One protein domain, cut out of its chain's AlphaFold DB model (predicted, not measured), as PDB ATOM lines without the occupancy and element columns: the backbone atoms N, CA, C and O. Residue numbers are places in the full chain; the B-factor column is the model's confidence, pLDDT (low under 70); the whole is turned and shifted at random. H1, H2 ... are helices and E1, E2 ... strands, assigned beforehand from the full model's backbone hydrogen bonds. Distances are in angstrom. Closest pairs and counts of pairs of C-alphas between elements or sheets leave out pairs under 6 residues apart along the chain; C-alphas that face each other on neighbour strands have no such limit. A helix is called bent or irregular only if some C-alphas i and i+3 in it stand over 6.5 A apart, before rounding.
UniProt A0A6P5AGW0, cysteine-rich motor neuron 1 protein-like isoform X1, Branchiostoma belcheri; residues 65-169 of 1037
ATOM      1  N   THR A  65     -26.944 -23.528  11.105       77.31
ATOM      2  CA  THR A  65     -25.702 -23.503  11.887       77.31
ATOM      3  C   THR A  65     -25.994 -22.937  13.283       77.31
ATOM      4  O   THR A  65     -27.150 -22.620  13.573       77.31
ATOM      5  N   MET A  66     -24.991 -22.829  14.153       76.44
ATOM      6  CA  MET A  66     -25.106 -22.064  15.400       76.44
ATOM      7  C   MET A  66     -24.637 -20.616  15.186       76.44
ATOM      8  O   MET A  66     -23.906 -20.322  14.235       76.44
ATOM      9  N   ASP A  67     -25.079 -19.706  16.052       72.94
ATOM     10  CA  ASP A  67     -24.556 -18.341  16.119       72.94
ATOM     11  C   ASP A  67     -23.093 -18.277  16.615       72.94
ATOM     12  O   ASP A  67     -22.466 -19.284  16.941       72.94
ATOM     13  N   VAL A  68     -22.543 -17.059  16.673       76.06
ATOM     14  CA  VAL A  68     -21.179 -16.750  17.156       76.06
ATOM     15  C   VAL A  68     -20.887 -17.279  18.567       76.06
ATOM     16  O   VAL A  68     -19.725 -17.477  18.919       76.06
ATOM     17  N   CYS A  69     -21.922 -17.500  19.371       78.06
ATOM     18  CA  CYS A  69     -21.828 -17.928  20.757       78.06
ATOM     19  C   CYS A  69     -22.128 -19.421  20.959       78.06
ATOM     20  O   CYS A  69     -22.257 -19.852  22.105       78.06
ATOM     21  N   ASP A  70     -22.260 -20.195  19.872       69.50
ATOM     22  CA  ASP A  70     -22.737 -21.585  19.874       69.50
ATOM     23  C   ASP A  70     -24.083 -21.764  20.622       69.50
ATOM     24  O   ASP A  70     -24.400 -22.841  21.130       69.50
ATOM     25  N   CYS A  71     -24.892 -20.698  20.686       73.50
ATOM     26  CA  CYS A  71     -26.076 -20.604  21.537       73.50
ATOM     27  C   CYS A  71     -27.356 -21.019  20.797       73.50
ATOM     28  O   CYS A  71     -27.930 -22.083  21.051       73.50
ATOM     29  N   CYS A  72     -27.791 -20.190  19.849       74.62
ATOM     30  CA  CYS A  72     -28.987 -20.395  19.052       74.62
ATOM     31  C   CYS A  72     -28.657 -20.927  17.664       74.62
ATOM     32  O   CYS A  72     -27.593 -20.678  17.097       74.62
ATOM     33  N   LYS A  73     -29.620 -21.643  17.076       78.00
ATOM     34  CA  LYS A  73     -29.563 -21.983  15.655       78.00
ATOM     35  C   LYS A  73     -29.905 -20.757  14.822       78.00
ATOM     36  O   LYS A  73     -30.887 -20.080  15.102       78.00
ATOM     37  N   VAL A  74     -29.146 -20.539  13.757       84.19
ATOM     38  CA  VAL A  74     -29.372 -19.498  12.744       84.19
ATOM     39  C   VAL A  74     -29.268 -20.112  11.345       84.19
ATOM     40  O   VAL A  74     -28.690 -21.191  11.183       84.19
ATOM     41  N   CYS A  75     -29.830 -19.467  10.318       84.31
ATOM     42  CA  CYS A  75     -29.611 -19.920   8.940       84.31
ATOM     43  C   CYS A  75     -28.127 -19.809   8.576       84.31
ATOM     44  O   CYS A  75     -27.507 -18.773   8.827       84.31
ATOM     45  N   ALA A  76     -27.566 -20.854   7.970       84.31
ATOM     46  CA  ALA A  76     -26.175 -20.821   7.541       84.31
ATOM     47  C   ALA A  76     -26.023 -20.105   6.187       84.31
ATOM     48  O   ALA A  76     -26.926 -20.096   5.346       84.31
ATOM     49  N   ARG A  77     -24.867 -19.466   5.995       87.62
ATOM     50  CA  ARG A  77     -24.556 -18.646   4.819       87.62
ATOM     51  C   ARG A  77     -24.324 -19.526   3.588       87.62
ATOM     52  O   ARG A  77     -23.530 -20.469   3.626       87.62
ATOM     53  N   ARG A  78     -25.016 -19.215   2.493       86.88
ATOM     54  CA  ARG A  78     -24.962 -19.952   1.217       86.88
ATOM     55  C   ARG A  78     -23.795 -19.497   0.342       86.88
ATOM     56  O   ARG A  78     -23.091 -18.542   0.654       86.88
ATOM     57  N   VAL A  79     -23.602 -20.175  -0.792       84.56
ATOM     58  CA  VAL A  79     -22.570 -19.836  -1.785       84.56
ATOM     59  C   VAL A  79     -22.655 -18.356  -2.171       84.56
ATOM     60  O   VAL A  79     -23.722 -17.871  -2.537       84.56
ATOM     61  N   ASN A  80     -21.512 -17.674  -2.134       75.31
ATOM     62  CA  ASN A  80     -21.326 -16.242  -2.380       75.31
ATOM     63  C   ASN A  80     -21.928 -15.276  -1.335       75.31
ATOM     64  O   ASN A  80     -21.861 -14.066  -1.539       75.31
ATOM     65  N   GLU A  81     -22.439 -15.761  -0.199       83.12
ATOM     66  CA  GLU A  81     -22.803 -14.909   0.946       83.12
ATOM     67  C   GLU A  81     -21.589 -14.651   1.863       83.12
ATOM     68  O   GLU A  81     -20.644 -15.446   1.910       83.12
ATOM     69  N   THR A  82     -21.593 -13.520   2.577       80.56
ATOM     70  CA  THR A  82     -20.500 -13.099   3.470       80.56
ATOM     71  C   THR A  82     -20.476 -13.884   4.783       80.56
ATOM     72  O   THR A  82     -21.513 -14.282   5.309       80.56
ATOM     73  N   CYS A  83     -19.274 -14.098   5.319       81.62
ATOM     74  CA  CYS A  83     -19.021 -14.921   6.503       81.62
ATOM     75  C   CYS A  83     -17.777 -14.452   7.275       81.62
ATOM     76  O   CYS A  83     -16.950 -13.707   6.748       81.62
ATOM     77  N   GLY A  84     -17.617 -14.890   8.527       79.94
ATOM     78  CA  GLY A  84     -16.473 -14.503   9.364       79.94
ATOM     79  C   GLY A  84     -16.574 -13.066   9.895       79.94
ATOM     80  O   GLY A  84     -17.603 -12.684  10.452       79.94
ATOM     81  N   GLY A  85     -15.516 -12.268   9.747       68.25
ATOM     82  CA  GLY A  85     -15.411 -10.940  10.361       68.25
ATOM     83  C   GLY A  85     -15.004 -10.979  11.839       68.25
ATOM     84  O   GLY A  85     -14.785 -12.048  12.404       68.25
ATOM     85  N   LEU A  86     -14.910  -9.805  12.472       61.56
ATOM     86  CA  LEU A  86     -14.598  -9.633  13.900       61.56
ATOM     87  C   LEU A  86     -15.528 -10.501  14.766       61.56
ATOM     88  O   LEU A  86     -16.744 -10.340  14.715       61.56
ATOM     89  N   TYR A  87     -14.957 -11.448  15.514       64.94
ATOM     90  CA  TYR A  87     -15.679 -12.478  16.283       64.94
ATOM     91  C   TYR A  87     -16.645 -13.374  15.473       64.94
ATOM     92  O   TYR A  87     -17.484 -14.044  16.055       64.94
ATOM     93  N   GLY A  88     -16.560 -13.418  14.140       63.66
ATOM     94  CA  GLY A  88     -17.432 -14.252  13.301       63.66
ATOM     95  C   GLY A  88     -18.834 -13.685  13.025       63.66
ATOM     96  O   GLY A  88     -19.660 -14.385  12.439       63.66
ATOM     97  N   ILE A  89     -19.113 -12.429  13.403       73.94
ATOM     98  CA  ILE A  89     -20.455 -11.805  13.356       73.94
ATOM     99  C   ILE A  89     -21.116 -11.742  11.971       73.94
ATOM    100  O   ILE A  89     -22.331 -11.582  11.889       73.94
ATOM    101  N   GLN A  90     -20.367 -11.890  10.874       78.81
ATOM    102  CA  GLN A  90     -20.959 -11.969   9.534       78.81
ATOM    103  C   GLN A  90     -21.617 -13.333   9.265       78.81
ATOM    104  O   GLN A  90     -22.389 -13.451   8.316       78.81
ATOM    105  N   GLY A  91     -21.386 -14.338  10.116       74.12
ATOM    106  CA  GLY A  91     -22.042 -15.648  10.089       74.12
ATOM    107  C   GLY A  91     -21.146 -16.786   9.594       74.12
ATOM    108  O   GLY A  91     -20.051 -16.573   9.065       74.12
ATOM    109  N   THR A  92     -21.628 -18.016   9.769       81.25
ATOM    110  CA  THR A  92     -20.951 -19.264   9.377       81.25
ATOM    111  C   THR A  92     -21.652 -19.926   8.182       81.25
ATOM    112  O   THR A  92     -22.851 -19.740   7.973       81.25
ATOM    113  N   CYS A  93     -20.894 -20.643   7.347       85.75
ATOM    114  CA  CYS A  93     -21.380 -21.204   6.079       85.75
ATOM    115  C   CYS A  93     -22.171 -22.513   6.245       85.75
ATOM    116  O   CYS A  93     -21.987 -23.234   7.225       85.75
ATOM    117  N   ASP A  94     -23.020 -22.835   5.264       83.69
ATOM    118  CA  ASP A  94     -23.744 -24.114   5.199       83.69
ATOM    119  C   ASP A  94     -22.809 -25.326   5.005       83.69
ATOM    120  O   ASP A  94     -21.647 -25.220   4.612       83.69
ATOM    121  N   ARG A  95     -23.329 -26.518   5.291       75.19
ATOM    122  CA  ARG A  95     -22.635 -27.804   5.226       75.19
ATOM    123  C   ARG A  95     -22.128 -28.097   3.815       75.19
ATOM    124  O   ARG A  95     -22.906 -28.189   2.871       75.19
ATOM    125  N   GLY A  96     -20.820 -28.320   3.697       66.81
ATOM    126  CA  GLY A  96     -20.152 -28.480   2.402       66.81
ATOM    127  C   GLY A  96     -19.813 -27.148   1.725       66.81
ATOM    128  O   GLY A  96     -19.466 -27.142   0.548       66.81
ATOM    129  N   LEU A  97     -19.900 -26.026   2.447       76.69
ATOM    130  CA  LEU A  97     -19.357 -24.732   2.048       76.69
ATOM    131  C   LEU A  97     -18.301 -24.282   3.069       76.69
ATOM    132  O   LEU A  97     -18.508 -24.378   4.277       76.69
ATOM    133  N   ARG A  98     -17.190 -23.713   2.598       78.44
ATOM    134  CA  ARG A  98     -16.159 -23.109   3.456       78.44
ATOM    135  C   ARG A  98     -16.138 -21.592   3.318       78.44
ATOM    136  O   ARG A  98     -16.282 -21.068   2.215       78.44
ATOM    137  N   CYS A  99     -15.889 -20.886   4.420       79.75
ATOM    138  CA  CYS A  99     -15.627 -19.449   4.369       79.75
ATOM    139  C   CYS A  99     -14.226 -19.210   3.788       79.75
ATOM    140  O   CYS A  99     -13.234 -19.723   4.314       79.75
ATOM    141  N   VAL A 100     -14.139 -18.463   2.687       78.81
ATOM    142  CA  VAL A 100     -12.879 -18.098   2.031       78.81
ATOM    143  C   VAL A 100     -12.660 -16.599   2.200       78.81
ATOM    144  O   VAL A 100     -13.343 -15.787   1.579       78.81
ATOM    145  N   ILE A 101     -11.698 -16.237   3.048       75.25
ATOM    146  CA  ILE A 101     -11.221 -14.858   3.189       75.25
ATOM    147  C   ILE A 101     -10.301 -14.549   1.989       75.25
ATOM    148  O   ILE A 101      -9.393 -15.345   1.716       75.25
ATOM    149  N   PRO A 102     -10.517 -13.451   1.237       60.00
ATOM    150  CA  PRO A 102      -9.654 -13.083   0.115       60.00
ATOM    151  C   PRO A 102      -8.232 -12.782   0.599       60.00
ATOM    152  O   PRO A 102      -8.012 -11.820   1.325       60.00
ATOM    153  N   SER A 103      -7.252 -13.593   0.196       54.00
ATOM    154  CA  SER A 103      -5.887 -13.474   0.721       54.00
ATOM    155  C   SER A 103      -5.254 -12.112   0.383       54.00
ATOM    156  O   SER A 103      -5.189 -11.766  -0.807       54.00
ATOM    157  N   PRO A 104      -4.718 -11.360   1.367       49.47
ATOM    158  CA  PRO A 104      -3.936 -10.163   1.084       49.47
ATOM    159  C   PRO A 104      -2.699 -10.553   0.266       49.47
ATOM    160  O   PRO A 104      -1.990 -11.508   0.583       49.47
ATOM    161  N   LYS A 105      -2.428  -9.828  -0.825       40.25
ATOM    162  CA  LYS A 105      -1.410 -10.241  -1.814       40.25
ATOM    163  C   LYS A 105       0.048 -10.120  -1.341       40.25
ATOM    164  O   LYS A 105       0.934 -10.504  -2.099       40.25
ATOM    165  N   HIS A 106       0.299  -9.634  -0.123       41.38
ATOM    166  CA  HIS A 106       1.643  -9.450   0.435       41.38
ATOM    167  C   HIS A 106       1.741  -9.800   1.935       41.38
ATOM    168  O   HIS A 106       2.016  -8.939   2.755       41.38
ATOM    169  N   GLY A 107       1.591 -11.081   2.283       48.34
ATOM    170  CA  GLY A 107       2.337 -11.696   3.400       48.34
ATOM    171  C   GLY A 107       2.058 -11.252   4.846       48.34
ATOM    172  O   GLY A 107       2.799 -11.676   5.728       48.34
ATOM    173  N   GLU A 108       1.039 -10.438   5.108       44.22
ATOM    174  CA  GLU A 108       0.677 -10.015   6.469       44.22
ATOM    175  C   GLU A 108      -0.046 -11.118   7.267       44.22
ATOM    176  O   GLU A 108      -0.611 -12.065   6.712       44.22
ATOM    177  N   HIS A 109      -0.001 -11.010   8.598       43.19
ATOM    178  CA  HIS A 109      -0.641 -11.961   9.507       43.19
ATOM    179  C   HIS A 109      -2.164 -11.793   9.493       43.19
ATOM    180  O   HIS A 109      -2.683 -10.837  10.065       43.19
ATOM    181  N   ILE A 110      -2.869 -12.771   8.915       46.94
ATOM    182  CA  ILE A 110      -4.334 -12.862   8.977       46.94
ATOM    183  C   ILE A 110      -4.764 -12.897  10.447       46.94
ATOM    184  O   ILE A 110      -4.404 -13.821  11.185       46.94
ATOM    185  N   THR A 111      -5.551 -11.909  10.865       51.19
ATOM    186  CA  THR A 111      -6.199 -11.925  12.185       51.19
ATOM    187  C   THR A 111      -7.599 -12.522  12.056       51.19
ATOM    188  O   THR A 111      -8.200 -12.494  10.985       51.19
ATOM    189  N   GLY A 112      -8.152 -13.071  13.142       49.91
ATOM    190  CA  GLY A 112      -9.460 -13.755  13.144       49.91
ATOM    191  C   GLY A 112     -10.683 -12.853  12.921       49.91
ATOM    192  O   GLY A 112     -11.775 -13.201  13.358       49.91
ATOM    193  N   ASN A 113     -10.490 -11.690  12.291       56.84
ATOM    194  CA  ASN A 113     -11.426 -10.572  12.230       56.84
ATOM    195  C   ASN A 113     -11.811 -10.175  10.792       56.84
ATOM    196  O   ASN A 113     -12.612  -9.263  10.594       56.84
ATOM    197  N   GLU A 114     -11.233 -10.829   9.785       66.00
ATOM    198  CA  GLU A 114     -11.437 -10.515   8.368       66.00
ATOM    199  C   GLU A 114     -12.714 -11.169   7.810       66.00
ATOM    200  O   GLU A 114     -13.082 -12.288   8.176       66.00
ATOM    201  N   VAL A 115     -13.413 -10.461   6.915       75.81
ATOM    202  CA  VAL A 115     -14.663 -10.936   6.296       75.81
ATOM    203  C   VAL A 115     -14.350 -11.741   5.035       75.81
ATOM    204  O   VAL A 115     -13.673 -11.263   4.126       75.81
ATOM    205  N   GLY A 116     -14.868 -12.965   4.977       79.38
ATOM    206  CA  GLY A 116     -14.776 -13.857   3.827       79.38
ATOM    207  C   GLY A 116     -16.112 -14.076   3.123       79.38
ATOM    208  O   GLY A 116     -17.126 -13.451   3.439       79.38
ATOM    209  N   VAL A 117     -16.099 -14.993   2.158       83.81
ATOM    210  CA  VAL A 117     -17.263 -15.384   1.352       83.81
ATOM    211  C   VAL A 117     -17.368 -16.911   1.291       83.81
ATOM    212  O   VAL A 117     -16.360 -17.594   1.106       83.81
ATOM    213  N   CYS A 118     -18.573 -17.461   1.440       84.12
ATOM    214  CA  CYS A 118     -18.805 -18.907   1.426       84.12
ATOM    215  C   CYS A 118     -18.684 -19.502   0.013       84.12
ATOM    216  O   CYS A 118     -19.312 -19.022  -0.931       84.12
ATOM    217  N   GLN A 119     -17.907 -20.577  -0.140       80.88
ATOM    218  CA  GLN A 119     -17.657 -21.254  -1.421       80.88
ATOM    219  C   GLN A 119     -17.787 -22.775  -1.268       80.88
ATOM    220  O   GLN A 119     -17.502 -23.307  -0.197       80.88
ATOM    221  N   VAL A 120     -18.218 -23.470  -2.327       78.19
ATOM    222  CA  VAL A 120     -18.460 -24.926  -2.298       78.19
ATOM    223  C   VAL A 120     -17.166 -25.697  -2.035       78.19
ATOM    224  O   VAL A 120     -16.142 -25.458  -2.673       78.19
ATOM    225  N   GLU A 121     -17.229 -26.636  -1.099       52.66
ATOM    226  CA  GLU A 121     -16.158 -27.564  -0.763       52.66
ATOM    227  C   GLU A 121     -16.222 -28.784  -1.696       52.66
ATOM    228  O   GLU A 121     -17.146 -29.596  -1.619       52.66
ATOM    229  N   GLU A 122     -15.246 -28.931  -2.600       48.97
ATOM    230  CA  GLU A 122     -15.051 -30.199  -3.320       48.97
ATOM    231  C   GLU A 122     -14.714 -31.315  -2.311       48.97
ATOM    232  O   GLU A 122     -13.889 -31.119  -1.415       48.97
ATOM    233  N   GLU A 123     -15.358 -32.484  -2.443       39.91
ATOM    234  CA  GLU A 123     -15.419 -33.528  -1.406       39.91
ATOM    235  C   GLU A 123     -14.053 -33.957  -0.823       39.91
ATOM    236  O   GLU A 123     -13.406 -34.888  -1.305       39.91
ATOM    237  N   THR A 124     -13.666 -33.379   0.318       39.66
ATOM    238  CA  THR A 124     -12.620 -33.932   1.198       39.66
ATOM    239  C   THR A 124     -13.046 -33.875   2.664       39.66
ATOM    240  O   THR A 124     -12.484 -33.155   3.482       39.66
ATOM    241  N   ALA A 125     -14.058 -34.680   3.005       39.19
ATOM    242  CA  ALA A 125     -14.630 -34.745   4.349       39.19
ATOM    243  C   ALA A 125     -13.564 -34.894   5.452       39.19
ATOM    244  O   ALA A 125     -12.883 -35.925   5.547       39.19
ATOM    245  N   CYS A 126     -13.473 -33.892   6.333       48.25
ATOM    246  CA  CYS A 126     -12.672 -33.995   7.543       48.25
ATOM    247  C   CYS A 126     -13.128 -35.197   8.385       48.25
ATOM    248  O   CYS A 126     -14.288 -35.315   8.781       48.25
ATOM    249  N   LYS A 127     -12.173 -36.065   8.725       52.59
ATOM    250  CA  LYS A 127     -12.269 -36.936   9.898       52.59
ATOM    251  C   LYS A 127     -11.365 -36.359  10.968       52.59
ATOM    252  O   LYS A 127     -10.156 -36.293  10.747       52.59
ATOM    253  N   GLU A 128     -11.944 -35.998  12.111       48.94
ATOM    254  CA  GLU A 128     -11.179 -35.599  13.291       48.94
ATOM    255  C   GLU A 128     -10.093 -36.631  13.603       48.94
ATOM    256  O   GLU A 128     -10.362 -37.830  13.744       48.94
ATOM    257  N   GLN A 129      -8.862 -36.157  13.747       64.31
ATOM    258  CA  GLN A 129      -7.727 -36.972  14.154       64.31
ATOM    259  C   GLN A 129      -7.205 -36.489  15.505       64.31
ATOM    260  O   GLN A 129      -7.308 -35.317  15.860       64.31
ATOM    261  N   MET A 130      -6.693 -37.432  16.295       72.06
ATOM    262  CA  MET A 130      -6.106 -37.152  17.602       72.06
ATOM    263  C   MET A 130      -4.668 -36.672  17.395       72.06
ATOM    264  O   MET A 130      -3.760 -37.492  17.253       72.06
ATOM    265  N   PHE A 131      -4.471 -35.360  17.383       78.81
ATOM    266  CA  PHE A 131      -3.154 -34.751  17.265       78.81
ATOM    267  C   PHE A 131      -2.477 -34.627  18.634       78.81
ATOM    268  O   PHE A 131      -3.124 -34.420  19.663       78.81
ATOM    269  N   THR A 132      -1.154 -34.763  18.636       82.06
ATOM    270  CA  THR A 132      -0.246 -34.544  19.771       82.06
ATOM    271  C   THR A 132       0.694 -33.406  19.415       82.06
ATOM    272  O   THR A 132       1.267 -33.436  18.328       82.06
ATOM    273  N   GLY A 133       0.914 -32.466  20.327       84.62
ATOM    274  CA  GLY A 133       1.904 -31.417  20.115       84.62
ATOM    275  C   GLY A 133       1.915 -30.380  21.226       84.62
ATOM    276  O   GLY A 133       1.364 -30.605  22.305       84.62
ATOM    277  N   CYS A 134       2.582 -29.262  20.964       85.56
ATOM    278  CA  CYS A 134       2.803 -28.175  21.904       85.56
ATOM    279  C   CYS A 134       2.593 -26.800  21.272       85.56
ATOM    280  O   CYS A 134       2.872 -26.604  20.090       85.56
ATOM    281  N   ASN A 135       2.202 -25.842  22.113       80.12
ATOM    282  CA  ASN A 135       2.120 -24.416  21.808       80.12
ATOM    283  C   ASN A 135       2.964 -23.623  22.823       80.12
ATOM    284  O   ASN A 135       3.177 -24.069  23.955       80.12
ATOM    285  N   MET A 136       3.458 -22.451  22.413       78.56
ATOM    286  CA  MET A 136       4.145 -21.517  23.312       78.56
ATOM    287  C   MET A 136       3.117 -20.612  23.995       78.56
ATOM    288  O   MET A 136       2.348 -19.936  23.318       78.56
ATOM    289  N   VAL A 137       3.123 -20.589  25.326       73.50
ATOM    290  CA  VAL A 137       2.252 -19.755  26.166       73.50
ATOM    291  C   VAL A 137       3.118 -19.130  27.258       73.50
ATOM    292  O   VAL A 137       3.837 -19.845  27.957       73.50
ATOM    293  N   GLU A 138       3.111 -17.797  27.353       65.94
ATOM    294  CA  GLU A 138       3.894 -17.012  28.331       65.94
ATOM    295  C   GLU A 138       5.398 -17.368  28.381       65.94
ATOM    296  O   GLU A 138       6.023 -17.415  29.438       65.94
ATOM    297  N   GLY A 139       6.003 -17.662  27.223       60.69
ATOM    298  CA  GLY A 139       7.411 -18.077  27.150       60.69
ATOM    299  C   GLY A 139       7.678 -19.493  27.684       60.69
ATOM    300  O   GLY A 139       8.822 -19.834  27.986       60.69
ATOM    301  N   THR A 140       6.646 -20.333  27.791       67.44
ATOM    302  CA  THR A 140       6.744 -21.743  28.194       67.44
ATOM    303  C   THR A 140       6.041 -22.667  27.195       67.44
ATOM    304  O   THR A 140       5.144 -22.256  26.466       67.44
ATOM    305  N   CYS A 141       6.447 -23.938  27.147       86.81
ATOM    306  CA  CYS A 141       5.863 -24.930  26.240       86.81
ATOM    307  C   CYS A 141       4.823 -25.805  26.941       86.81
ATOM    308  O   CYS A 141       5.182 -26.718  27.702       86.81
ATOM    309  N   LEU A 142       3.548 -25.558  26.642       83.25
ATOM    310  CA  LEU A 142       2.418 -26.396  27.041       83.25
ATOM    311  C   LEU A 142       2.133 -27.416  25.935       83.25
ATOM    312  O   LEU A 142       2.240 -27.095  24.755       83.25
ATOM    313  N   CYS A 143       1.850 -28.663  26.317       86.38
ATOM    314  CA  CYS A 143       1.837 -29.808  25.404       86.38
ATOM    315  C   CYS A 143       0.685 -30.752  25.719       86.38
ATOM    316  O   CYS A 143       0.618 -31.291  26.825       86.38
ATOM    317  N   GLU A 144      -0.192 -30.978  24.746       81.69
ATOM    318  CA  GLU A 144      -1.502 -31.583  24.976       81.69
ATOM    319  C   GLU A 144      -1.895 -32.578  23.871       81.69
ATOM    320  O   GLU A 144      -1.090 -32.977  23.021       81.69
ATOM    321  N   ARG A 145      -3.146 -33.045  23.928       83.44
ATOM    322  CA  ARG A 145      -3.765 -33.890  22.909       83.44
ATOM    323  C   ARG A 145      -5.153 -33.369  22.590       83.44
ATOM    324  O   ARG A 145      -6.026 -33.396  23.451       83.44
ATOM    325  N   ALA A 146      -5.343 -32.959  21.346       72.25
ATOM    326  CA  ALA A 146      -6.598 -32.429  20.843       72.25
ATOM    327  C   ALA A 146      -7.108 -33.312  19.702       72.25
ATOM    328  O   ALA A 146      -6.328 -33.786  18.872       72.25
ATOM    329  N   ARG A 147      -8.426 -33.522  19.644       71.12
ATOM    330  CA  ARG A 147      -9.074 -33.931  18.395       71.12
ATOM    331  C   ARG A 147      -9.357 -32.678  17.585       71.12
ATOM    332  O   ARG A 147      -9.909 -31.727  18.125       71.12
ATOM    333  N   ALA A 148      -8.950 -32.683  16.325       62.19
ATOM    334  CA  ALA A 148      -9.156 -31.575  15.402       62.19
ATOM    335  C   ALA A 148      -9.151 -32.085  13.952       62.19
ATOM    336  O   ALA A 148      -8.748 -33.222  13.688       62.19
ATOM    337  N   CYS A 149      -9.588 -31.251  13.006       64.56
ATOM    338  CA  CYS A 149      -9.529 -31.565  11.572       64.56
ATOM    339  C   CYS A 149      -8.113 -31.472  10.985       64.56
ATOM    340  O   CYS A 149      -7.755 -32.224  10.082       64.56
ATOM    341  N   SER A 150      -7.300 -30.572  11.526       62.28
ATOM    342  CA  SER A 150      -5.889 -30.354  11.203       62.28
ATOM    343  C   SER A 150      -5.094 -30.257  12.508       62.28
ATOM    344  O   SER A 150      -5.685 -30.112  13.576       62.28
ATOM    345  N   ASN A 151      -3.765 -30.371  12.450       73.50
ATOM    346  CA  ASN A 151      -2.931 -30.301  13.650       73.50
ATOM    347  C   ASN A 151      -3.034 -28.905  14.312       73.50
ATOM    348  O   ASN A 151      -2.583 -27.941  13.694       73.50
ATOM    349  N   PRO A 152      -3.564 -28.773  15.547       73.88
ATOM    350  CA  PRO A 152      -3.756 -27.482  16.214       73.88
ATOM    351  C   PRO A 152      -2.529 -27.051  17.041       73.88
ATOM    352  O   PRO A 152      -2.611 -26.124  17.849       73.88
ATOM    353  N   PHE A 153      -1.401 -27.748  16.882       85.00
ATOM    354  CA  PHE A 153      -0.172 -27.513  17.626       85.00
ATOM    355  C   PHE A 153       0.934 -26.964  16.722       85.00
ATOM    356  O   PHE A 153       1.326 -27.614  15.752       85.00
ATOM    357  N   SER A 154       1.474 -25.795  17.077       83.31
ATOM    358  CA  SER A 154       2.577 -25.128  16.372       83.31
ATOM    359  C   SER A 154       3.872 -25.949  16.378       83.31
ATOM    360  O   SER A 154       4.696 -25.805  15.478       83.31
ATOM    361  N   PHE A 155       4.047 -26.826  17.371       86.38
ATOM    362  CA  PHE A 155       5.203 -27.707  17.504       86.38
ATOM    363  C   PHE A 155       4.757 -29.158  17.698       86.38
ATOM    364  O   PHE A 155       3.855 -29.445  18.479       86.38
ATOM    365  N   GLU A 156       5.423 -30.093  17.022       82.31
ATOM    366  CA  GLU A 156       5.137 -31.536  17.121       82.31
ATOM    367  C   GLU A 156       5.447 -32.111  18.516       82.31
ATOM    368  O   GLU A 156       4.803 -33.056  18.969       82.31
ATOM    369  N   ASP A 157       6.430 -31.539  19.218       83.38
ATOM    370  CA  ASP A 157       6.902 -32.031  20.508       83.38
ATOM    371  C   ASP A 157       7.487 -30.919  21.402       83.38
ATOM    372  O   ASP A 157       7.771 -29.796  20.964       83.38
ATOM    373  N   LYS A 158       7.648 -31.234  22.698       84.06
ATOM    374  CA  LYS A 158       8.153 -30.283  23.700       84.06
ATOM    375  C   LYS A 158       9.605 -29.863  23.440       84.06
ATOM    376  O   LYS A 158       9.871 -28.671  23.579       84.06
ATOM    377  N   PRO A 159      10.535 -30.768  23.065       87.12
ATOM    378  CA  PRO A 159      11.876 -30.385  22.632       87.12
ATOM    379  C   PRO A 159      11.899 -29.315  21.538       87.12
ATOM    380  O   PRO A 159      12.566 -28.311  21.744       87.12
ATOM    381  N   LYS A 160      11.154 -29.463  20.434       83.50
ATOM    382  CA  LYS A 160      11.117 -28.488  19.325       83.50
ATOM    383  C   LYS A 160      10.566 -27.133  19.757       83.50
ATOM    384  O   LYS A 160      11.147 -26.109  19.421       83.50
ATOM    385  N   CYS A 161       9.502 -27.133  20.559       84.94
ATOM    386  CA  CYS A 161       8.959 -25.912  21.152       84.94
ATOM    387  C   CYS A 161       9.997 -25.200  22.046       84.94
ATOM    388  O   CYS A 161      10.204 -23.996  21.931       84.94
ATOM    389  N   LEU A 162      10.708 -25.944  22.904       81.62
ATOM    390  CA  LEU A 162      11.769 -25.385  23.751       81.62
ATOM    391  C   LEU A 162      12.992 -24.931  22.936       81.62
ATOM    392  O   LEU A 162      13.667 -23.987  23.340       81.62
ATOM    393  N   LEU A 163      13.260 -25.573  21.795       81.12
ATOM    394  CA  LEU A 163      14.311 -25.180  20.858       81.12
ATOM    395  C   LEU A 163      13.981 -23.828  20.216       81.12
ATOM    396  O   LEU A 163      14.813 -22.933  20.292       81.12
ATOM    397  N   ALA A 164      12.747 -23.631  19.743       73.44
ATOM    398  CA  ALA A 164      12.280 -22.340  19.235       73.44
ATOM    399  C   ALA A 164      12.360 -21.229  20.301       73.44
ATOM    400  O   ALA A 164      12.852 -20.141  20.016       73.44
ATOM    401  N   ILE A 165      11.989 -21.511  21.560       71.81
ATOM    402  CA  ILE A 165      12.209 -20.567  22.673       71.81
ATOM    403  C   ILE A 165      13.706 -20.268  22.859       71.81
ATOM    404  O   ILE A 165      14.071 -19.124  23.126       71.81
ATOM    405  N   SER A 166      14.589 -21.261  22.717       69.56
ATOM    406  CA  SER A 166      16.037 -21.043  22.825       69.56
ATOM    407  C   SER A 166      16.615 -20.249  21.649       69.56
ATOM    408  O   SER A 166      17.482 -19.411  21.874       69.56
ATOM    409  N   GLU A 167      16.090 -20.426  20.434       67.88
ATOM    410  CA  GLU A 167      16.474 -19.682  19.227       67.88
ATOM    411  C   GLU A 167      16.000 -18.220  19.311       67.88
ATOM    412  O   GLU A 167      16.806 -17.308  19.141       67.88
ATOM    413  N   MET A 168      14.759 -17.976  19.755       55.47
ATOM    414  CA  MET A 168      14.248 -16.627  20.070       55.47
ATOM    415  C   MET A 168      15.049 -15.904  21.172       55.47
ATOM    416  O   MET A 168      15.015 -14.676  21.254       55.47
ATOM    417  N   ASN A 169      15.766 -16.640  22.028       56.59
ATOM    418  CA  ASN A 169      16.692 -16.070  23.014       56.59
ATOM    419  C   ASN A 169      18.149 -15.995  22.516       56.59
ATOM    420  O   ASN A 169      18.945 -15.283  23.128       56.59
TER     421      ASN A 169
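What this domain is: This is residues 65 to 169 of the 1037 residues of the protein "cysteine-rich motor neuron 1 protein-like isoform X1" of Branchiostoma belcheri (UniProt A0A6P5AGW0). The model has two small lobes joined by residues 121 to 128: the first holds a sheet of three short strands, E2, E4 and E3, with E1 and much loop, and the second is a long bent hairpin of E5 and E6, on which H1 packs with its residues 158 to 165. Residues 104 to 109, in the link from E3 to E4, stick out. The printed part has 105 residues, with six named strands, E1 to E6, and then one named helix, H1; the class is mixed, under half of the residues are in named elements, and both sheets, E2 - E4 - E3 and E5 - E6, are antiparallel. The whole is loose, with a radius of gyration of the C-alphas of 17.1 A and spans of 46 by 32 by 29 A.

How they stand to each other: E1, residues 73 to 75, pairs with no named strand; residues 65 to 66 pair antiparallel with its residues 73 to 74. E2, residues 82 to 84, is an edge strand beside E4, residues 115 to 120, with N 83 and O 116 2.9 A apart. E3, residues 97 to 100, forms a hairpin with E4, with N 98 and O 119 2.8 A apart. E5, residues 129 to 137, and E6, residues 140 to 148, form a hairpin, with N 131 and O 146 2.9 A apart. The closest C-alphas of E6 and H1, residues 158 to 169, are those of Cys 141 and Cys 161, 6.0 A apart. In H1 every O i to N i+4 pair is within hydrogen-bond range. E4 and H1 are apart.

Where its parts are: E1 begins at C-alpha 73, (-29.563, -21.983, 15.655). E4 is 16.9 A long, E5 23.2 A and E6 22.7 A; E5 bends by 54 degrees at residue 132 and E6 by 61 degrees at residue 145. H1, 16.6 A long, ends at C-alpha 169, (16.692, -16.070, 23.014).

The domain as a whole: The C-alphas of Cys 75 and Asn 169, the two farthest apart, are 48.5 A apart. The printed part has no cut; the links E2 to E3 and E3 to E4 are long. The mean pLDDT of the printed part is 71.2, and residues 102 to 114 and 121 to 129 are among those under 70.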